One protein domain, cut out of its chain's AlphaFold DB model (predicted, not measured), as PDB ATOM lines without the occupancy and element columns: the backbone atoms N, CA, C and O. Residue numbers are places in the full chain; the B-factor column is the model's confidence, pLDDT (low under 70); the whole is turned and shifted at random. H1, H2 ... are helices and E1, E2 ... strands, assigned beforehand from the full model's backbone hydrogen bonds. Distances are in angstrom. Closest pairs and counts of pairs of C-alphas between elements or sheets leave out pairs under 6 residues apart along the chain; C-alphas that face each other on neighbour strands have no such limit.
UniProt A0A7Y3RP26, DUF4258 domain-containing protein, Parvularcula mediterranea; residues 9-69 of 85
ATOM      1  N   HIS A   9     312.836 334.053 143.880       71.50
ATOM      2  CA  HIS A   9     313.667 334.908 144.729       71.50
ATOM      3  C   HIS A   9     314.475 334.114 145.765       71.50
ATOM      4  O   HIS A   9     315.647 334.415 145.971       71.50
ATOM      5  N   ALA A  10     313.903 333.059 146.358       66.19
ATOM      6  CA  ALA A  10     314.642 332.167 147.256       66.19
ATOM      7  C   ALA A  10     315.753 331.426 146.513       66.19
ATOM      8  O   ALA A  10     316.865 331.303 147.015       66.19
ATOM      9  N   ARG A  11     315.469 330.990 145.283       70.75
ATOM     10  CA  ARG A  11     316.471 330.364 144.422       70.75
ATOM     11  C   ARG A  11     317.600 331.338 144.063       70.75
ATOM     12  O   ARG A  11     318.759 330.981 144.223       70.75
ATOM     13  N   LEU A  12     317.275 332.570 143.662       71.44
ATOM     14  CA  LEU A  12     318.277 333.596 143.345       71.44
ATOM     15  C   LEU A  12     319.140 333.985 144.552       71.44
ATOM     16  O   LEU A  12     320.340 334.176 144.387       71.44
ATOM     17  N   ALA A  13     318.562 334.074 145.752       69.81
ATOM     18  CA  ALA A  13     319.329 334.327 146.973       69.81
ATOM     19  C   ALA A  13     320.344 333.204 147.252       69.81
ATOM     20  O   ALA A  13     321.488 333.479 147.605       69.81
ATOM     21  N   VAL A  14     319.949 331.948 147.023       71.88
ATOM     22  CA  VAL A  14     320.828 330.785 147.204       71.88
ATOM     23  C   VAL A  14     321.913 330.717 146.127       71.88
ATOM     24  O   VAL A  14     323.083 330.552 146.447       71.88
ATOM     25  N   GLU A  15     321.541 330.866 144.856       74.06
ATOM     26  CA  GLU A  15     322.460 330.684 143.725       74.06
ATOM     27  C   GLU A  15     323.412 331.872 143.520       74.06
ATOM     28  O   GLU A  15     324.537 331.663 143.080       74.06
ATOM     29  N   ARG A  16     322.993 333.114 143.813       69.62
ATOM     30  CA  ARG A  16     323.799 334.318 143.519       69.62
ATOM     31  C   ARG A  16     324.462 334.966 144.727       69.62
ATOM     32  O   ARG A  16     325.441 335.674 144.533       69.62
ATOM     33  N   ARG A  17     323.940 334.769 145.941       68.88
ATOM     34  CA  ARG A  17     324.494 335.387 147.164       68.88
ATOM     35  C   ARG A  17     325.198 334.399 148.090       68.88
ATOM     36  O   ARG A  17     325.593 334.765 149.188       68.88
ATOM     37  N   GLY A  18     325.315 333.133 147.679       77.94
ATOM     38  CA  GLY A  18     325.963 332.096 148.487       77.94
ATOM     39  C   GLY A  18     325.258 331.827 149.821       77.94
ATOM     40  O   GLY A  18     325.887 331.358 150.765       77.94
ATOM     41  N   ILE A  19     323.964 332.145 149.928       83.50
ATOM     42  CA  ILE A  19     323.177 331.903 151.141       83.50
ATOM     43  C   ILE A  19     322.640 330.478 151.079       83.50
ATOM     44  O   ILE A  19     321.815 330.150 150.227       83.50
ATOM     45  N   GLY A  20     323.063 329.614 151.994       83.62
ATOM     46  CA  GLY A  20     322.561 328.252 152.070       83.62
ATOM     47  C   GLY A  20     321.040 328.220 152.248       83.62
ATOM     48  O   GLY A  20     320.446 329.043 152.945       83.62
ATOM     49  N   ARG A  21     320.377 327.213 151.662       83.38
ATOM     50  CA  ARG A  21     318.923 327.006 151.831       83.38
ATOM     51  C   ARG A  21     318.516 326.934 153.305       83.38
ATOM     52  O   ARG A  21     317.459 327.441 153.677       83.38
ATOM     53  N   THR A  22     319.352 326.304 154.127       85.62
ATOM     54  CA  THR A  22     319.144 326.174 155.573       85.62
ATOM     55  C   THR A  22     319.259 327.522 156.276       85.62
ATOM     56  O   THR A  22     318.392 327.848 157.080       85.62
ATOM     57  N   GLU A  23     320.257 328.332 155.917       85.12
ATOM     58  CA  GLU A  23     320.464 329.673 156.478       85.12
ATOM     59  C   GLU A  23     319.297 330.605 156.122       85.12
ATOM     60  O   GLU A  23     318.735 331.271 156.989       85.12
ATOM     61  N   LEU A  24     318.840 330.573 154.864       84.38
ATOM     62  CA  LEU A  24     317.675 331.334 154.412       84.38
ATOM     63  C   LEU A  24     316.389 330.910 155.139       84.38
ATOM     64  O   LEU A  24     315.559 331.745 155.503       84.38
ATOM     65  N   ARG A  25     316.207 329.603 155.361       85.94
ATOM     66  CA  ARG A  25     315.062 329.080 156.113       85.94
ATOM     67  C   ARG A  25     315.123 329.520 157.575       85.94
ATOM     68  O   ARG A  25     314.093 329.934 158.106       85.94
ATOM     69  N   ALA A  26     316.296 329.456 158.200       86.12
ATOM     70  CA  ALA A  26     316.500 329.926 159.565       86.12
ATOM     71  C   ALA A  26     316.153 331.415 159.676       86.12
ATOM     72  O   ALA A  26     315.279 331.761 160.460       86.12
ATOM     73  N   ALA A  27     316.695 332.264 158.796       88.00
ATOM     74  CA  ALA A  27     316.405 333.699 158.786       88.00
ATOM     75  C   ALA A  27     314.912 334.016 158.697       88.00
ATOM     76  O   ALA A  27     314.449 334.979 159.288       88.00
ATOM     77  N   VAL A  28     314.118 333.210 157.996       86.00
ATOM     78  CA  VAL A  28     312.715 333.562 157.757       86.00
ATOM     79  C   VAL A  28     311.763 332.971 158.794       86.00
ATOM     80  O   VAL A  28     310.779 333.619 159.169       86.00
ATOM     81  N   PHE A  29     312.017 331.748 159.254       85.75
ATOM     82  CA  PHE A  29     311.132 331.045 160.187       85.75
ATOM     83  C   PHE A  29     311.572 331.153 161.640       85.75
ATOM     84  O   PHE A  29     310.711 331.180 162.513       85.75
ATOM     85  N   TYR A  30     312.875 331.264 161.871       88.19
ATOM     86  CA  TYR A  30     313.493 331.337 163.188       88.19
ATOM     87  C   TYR A  30     314.472 332.522 163.247       88.19
ATOM     88  O   TYR A  30     315.666 332.318 163.470       88.19
ATOM     89  N   PRO A  31     314.004 333.752 162.954       88.06
ATOM     90  CA  PRO A  31     314.849 334.923 163.100       88.06
ATOM     91  C   PRO A  31     315.184 335.167 164.566       88.06
ATOM     92  O   PRO A  31     314.341 334.979 165.439       88.06
ATOM     93  N   ASP A  32     316.391 335.662 164.787       87.75
ATOM     94  CA  ASP A  32     316.827 336.202 166.066       87.75
ATOM     95  C   ASP A  32     316.185 337.579 166.298       87.75
ATOM     96  O   ASP A  32     315.621 337.858 167.354       87.75
ATOM     97  N   THR A  33     316.149 338.406 165.245       86.25
ATOM     98  CA  THR A  33     315.501 339.719 165.276       86.25
ATOM     99  C   THR A  33     314.553 339.930 164.099       86.25
ATOM    100  O   THR A  33     314.760 339.444 162.980       86.25
ATOM    101  N   VAL A  34     313.467 340.658 164.362       87.06
ATOM    102  CA  VAL A  34     312.455 341.021 163.367       87.06
ATOM    103  C   VAL A  34     312.231 342.522 163.415       87.06
ATOM    104  O   VAL A  34     311.750 343.048 164.415       87.06
ATOM    105  N   GLU A  35     312.517 343.193 162.308       85.94
ATOM    106  CA  GLU A  35     312.296 344.624 162.137       85.94
ATOM    107  C   GLU A  35     311.161 344.866 161.134       85.94
ATOM    108  O   GLU A  35     311.065 344.227 160.081       85.94
ATOM    109  N   LYS A  36     310.245 345.778 161.466       81.75
ATOM    110  CA  LYS A  36     309.154 346.166 160.563       81.75
ATOM    111  C   LYS A  36     309.619 347.349 159.718       81.75
ATOM    112  O   LYS A  36     309.812 348.440 160.243       81.75
ATOM    113  N   GLY A  37     309.773 347.130 158.415       74.38
ATOM    114  CA  GLY A  37     310.103 348.183 157.458       74.38
ATOM    115  C   GLY A  37     308.879 349.015 157.052       74.38
ATOM    116  O   GLY A  37     307.778 348.848 157.575       74.38
ATOM    117  N   LYS A  38     309.046 349.902 156.060       73.56
ATOM    118  CA  LYS A  38     307.923 350.674 155.494       73.56
ATOM    119  C   LYS A  38     306.893 349.755 154.815       73.56
ATOM    120  O   LYS A  38     307.240 348.921 153.971       73.56
ATOM    121  N   GLY A  39     305.613 349.966 155.130       76.50
ATOM    122  CA  GLY A  39     304.495 349.148 154.647       76.50
ATOM    123  C   GLY A  39     304.392 347.816 155.394       76.50
ATOM    124  O   GLY A  39     304.728 347.732 156.569       76.50
ATOM    125  N   TYR A  40     303.948 346.753 154.719       76.88
ATOM    126  CA  TYR A  40     303.906 345.416 155.327       76.88
ATOM    127  C   TYR A  40     305.255 344.675 155.240       76.88
ATOM    128  O   TYR A  40     305.311 343.498 155.562       76.88
ATOM    129  N   LYS A  41     306.354 345.304 154.804       85.06
ATOM    130  CA  LYS A  41     307.657 344.623 154.700       85.06
ATOM    131  C   LYS A  41     308.209 344.296 156.090       85.06
ATOM    132  O   LYS A  41     308.234 345.155 156.965       85.06
ATOM    133  N   MET A  42     308.688 343.072 156.272       86.75
ATOM    134  CA  MET A  42     309.416 342.654 157.468       86.75
ATOM    135  C   MET A  42     310.825 342.238 157.080       86.75
ATOM    136  O   MET A  42     311.009 341.411 156.186       86.75
ATOM    137  N   GLU A  43     311.803 342.801 157.768       89.50
ATOM    138  CA  GLU A  43     313.184 342.358 157.734       89.50
ATOM    139  C   GLU A  43     313.393 341.368 158.875       89.50
ATOM    140  O   GLU A  43     313.040 341.622 160.025       89.50
ATOM    141  N   LYS A  44     313.904 340.191 158.544       90.44
ATOM    142  CA  LYS A  44     314.148 339.119 159.496       90.44
ATOM    143  C   LYS A  44     315.608 338.724 159.446       90.44
ATOM    144  O   LYS A  44     316.116 338.419 158.370       90.44
ATOM    145  N   ARG A  45     316.270 338.706 160.593       89.50
ATOM    146  CA  ARG A  45     317.699 338.425 160.696       89.50
ATOM    147  C   ARG A  45     317.923 337.122 161.441       89.50
ATOM    148  O   ARG A  45     317.328 336.898 162.487       89.50
ATOM    149  N   SER A  46     318.773 336.262 160.899       90.25
ATOM    150  CA  SER A  46     319.264 335.073 161.604       90.25
ATOM    151  C   SER A  46     320.531 335.381 162.393       90.25
ATOM    152  O   SER A  46     321.288 336.275 162.024       90.25
ATOM    153  N   ALA A  47     320.824 334.545 163.390       84.06
ATOM    154  CA  ALA A  47     322.101 334.553 164.104       84.06
ATOM    155  C   ALA A  47     323.324 334.310 163.193       84.06
ATOM    156  O   ALA A  47     324.431 334.712 163.527       84.06
ATOM    157  N   ALA A  48     323.136 333.698 162.014       83.94
ATOM    158  CA  ALA A  48     324.187 333.521 161.006       83.94
ATOM    159  C   ALA A  48     324.481 334.807 160.201       83.94
ATOM    160  O   ALA A  48     325.191 334.764 159.197       83.94
ATOM    161  N   GLY A  49     323.878 335.937 160.579       86.44
ATOM    162  CA  GLY A  49     324.002 337.199 159.861       86.44
ATOM    163  C   GLY A  49     323.263 337.209 158.525       86.44
ATOM    164  O   GLY A  49     323.512 338.072 157.701       86.44
ATOM    165  N   VAL A  50     322.354 336.269 158.244       88.38
ATOM    166  CA  VAL A  50     321.509 336.347 157.038       88.38
ATOM    167  C   VAL A  50     320.291 337.207 157.324       88.38
ATOM    168  O   VAL A  50     319.521 336.909 158.239       88.38
ATOM    169  N   VAL A  51     320.096 338.224 156.495       87.75
ATOM    170  CA  VAL A  51     318.944 339.117 156.484       87.75
ATOM    171  C   VAL A  51     318.006 338.709 155.356       87.75
ATOM    172  O   VAL A  51     318.405 338.626 154.198       87.75
ATOM    173  N   ALA A  52     316.742 338.468 155.680       88.06
ATOM    174  CA  ALA A  52     315.687 338.129 154.741       88.06
ATOM    175  C   ALA A  52     314.578 339.183 154.789       88.06
ATOM    176  O   ALA A  52     313.914 339.369 155.808       88.06
ATOM    177  N   ILE A  53     314.333 339.838 153.656       88.19
ATOM    178  CA  ILE A  53     313.221 340.771 153.492       88.19
ATOM    179  C   ILE A  53     312.023 339.994 152.969       88.19
ATOM    180  O   ILE A  53     312.038 339.455 151.855       88.19
ATOM    181  N   ILE A  54     310.960 339.968 153.762       87.19
ATOM    182  CA  ILE A  54     309.723 339.271 153.442       87.19
ATOM    183  C   ILE A  54     308.527 340.220 153.428       87.19
ATOM    184  O   ILE A  54     308.485 341.239 154.114       87.19
ATOM    185  N   TYR A  55     307.509 339.836 152.671       85.75
ATOM    186  CA  TYR A  55     306.178 340.408 152.733       85.75
ATOM    187  C   TYR A  55     305.220 339.361 153.329       85.75
ATOM    188  O   TYR A  55     304.890 338.371 152.663       85.75
ATOM    189  N   PRO A  56     304.796 339.513 154.592       78.00
ATOM    190  CA  PRO A  56     303.766 338.694 155.192       78.00
ATOM    191  C   PRO A  56     302.407 339.073 154.594       78.00
ATOM    192  O   PRO A  56     301.934 340.202 154.689       78.00
ATOM    193  N   THR A  57     301.756 338.101 153.973       77.00
ATOM    194  CA  THR A  57     300.348 338.178 153.565       77.00
ATOM    195  C   THR A  57     299.501 337.345 154.529       77.00
ATOM    196  O   THR A  57     300.038 336.503 155.248       77.00
ATOM    197  N   ARG A  58     298.166 337.497 154.509       70.44
ATOM    198  CA  ARG A  58     297.249 336.754 155.404       70.44
ATOM    199  C   ARG A  58     297.426 335.225 155.387       70.44
ATOM    200  O   ARG A  58     297.010 334.570 156.332       70.44
ATOM    201  N   ARG A  59     297.996 334.642 154.322       69.88
ATOM    202  CA  ARG A  59     298.170 333.182 154.178       69.88
ATOM    203  C   ARG A  59     299.590 332.728 153.820       69.88
ATOM    204  O   ARG A  59     299.854 331.529 153.849       69.88
ATOM    205  N   LYS A  60     300.493 333.634 153.432       74.19
ATOM    206  CA  LYS A  60     301.816 333.287 152.880       74.19
ATOM    207  C   LYS A  60     302.874 334.310 153.285       74.19
ATOM    208  O   LYS A  60     302.586 335.500 153.350       74.19
ATOM    209  N   LEU A  61     304.107 333.855 153.480       78.12
ATOM    210  CA  LEU A  61     305.277 334.726 153.584       78.12
ATOM    211  C   LEU A  61     305.955 334.756 152.212       78.12
ATOM    212  O   LEU A  61     306.356 333.708 151.709       78.12
ATOM    213  N   LEU A  62     306.040 335.926 151.588       81.38
ATOM    214  CA  LEU A  62     306.703 336.096 150.297       81.38
ATOM    215  C   LEU A  62     308.113 336.626 150.528       81.38
ATOM    216  O   LEU A  62     308.271 337.727 151.040       81.38
ATOM    217  N   LEU A  63     309.134 335.858 150.156       82.81
ATOM    218  CA  LEU A  63     310.511 336.342 150.177       82.81
ATOM    219  C   LEU A  63     310.744 337.288 148.997       82.81
ATOM    220  O   LEU A  63     310.545 336.895 147.848       82.81
ATOM    221  N   ILE A  64     311.179 338.512 149.294       83.44
ATOM    222  CA  ILE A  64     311.563 339.509 148.292       83.44
ATOM    223  C   ILE A  64     313.048 339.345 147.973       83.44
ATOM    224  O   ILE A  64     313.424 339.165 146.822       83.44
ATOM    225  N   THR A  65     313.899 339.388 148.993       83.38
ATOM    226  CA  THR A  65     315.348 339.236 148.842       83.38
ATOM    227  C   THR A  65     315.958 338.735 150.143       83.38
ATOM    228  O   THR A  65     315.340 338.847 151.202       83.38
ATOM    229  N   ALA A  66     317.166 338.192 150.063       85.88
ATOM    230  CA  ALA A  66     317.998 337.914 151.221       85.88
ATOM    231  C   ALA A  66     319.462 338.228 150.904       85.88
ATOM    232  O   ALA A  66     319.869 338.144 149.744       85.88
ATOM    233  N   TYR A  67     320.218 338.615 151.923       84.50
ATOM    234  CA  TYR A  67     321.628 339.008 151.858       84.50
ATOM    235  C   TYR A  67     322.310 338.729 153.202       84.50
ATOM    236  O   TYR A  67     321.621 338.517 154.201       84.50
ATOM    237  N   ARG A  68     323.643 338.702 153.248       85.62
ATOM    238  CA  ARG A  68     324.395 338.640 154.510       85.62
ATOM    239  C   ARG A  68     324.597 340.041 155.093       85.62
ATOM    240  O   ARG A  68     324.751 341.015 154.359       85.62
ATOM    241  N   GLU A  69     324.595 340.158 156.414       76.25
ATOM    242  CA  GLU A  69     324.971 341.371 157.129       76.25
ATOM    243  C   GLU A  69     326.374 341.789 156.691       76.25
ATOM    244  O   GLU A  69     327.299 340.983 156.675       76.25
TER     245      GLU A  69
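Overview. This is residues 9 to 69 of the 85 residues of the protein "DUF4258 domain-containing protein" of Parvularcula mediterranea (UniProt A0A7Y3RP26). A twisted wall of four strands has two short helices over one face, H1 along edge strand E4 and H2 slanting over E3, and its other face bare. These two layers hold a meander, E1 E2 E3 E4, each strand the antiparallel neighbour of the one before. The 61 printed residues, mixed in class, run H1 H2 E1 E2 E3 E4, compact with radius of gyration of the C-alphas 10.5 A, spanning 28 by 21 by 18 A.

Along the chain. Find E1 at residues 33 to 36, E2 at 42 to 45, E3 at 50 to 56, 18.0 A long, and E4 at 61 to 68, 19.5 A, ending at C-alpha 68 (324.395, 338.640, 154.510). H1, residues 9 to 17, begins at C-alpha 9 (313.667, 334.908, 144.729); H2 is residues 21 to 29.

Arrangement. Look for hairpins E1 and E2 (N 35 to O 43, 2.8 A), E2 and E3 (N 44 to O 52, 2.9 A), E3 and E4 (N 53 to O 65, 2.8 A), within hydrogen-bond range. H1 is on the sheet at height 7.6 A, closest C-alphas Ala 13 and Ala 66, 5.7 A. H2, at 8.7 A, is on the same face; its C-alpha 27 is 6.0 A from C-alpha 50 of E3, their closest. In both helices every O i to N i+4 pair is within range.

Size, cuts and confidence. The printed part has no cut, and its links are tight. Residues 10, 13, 16 to 17 and 59 are under pLDDT 70.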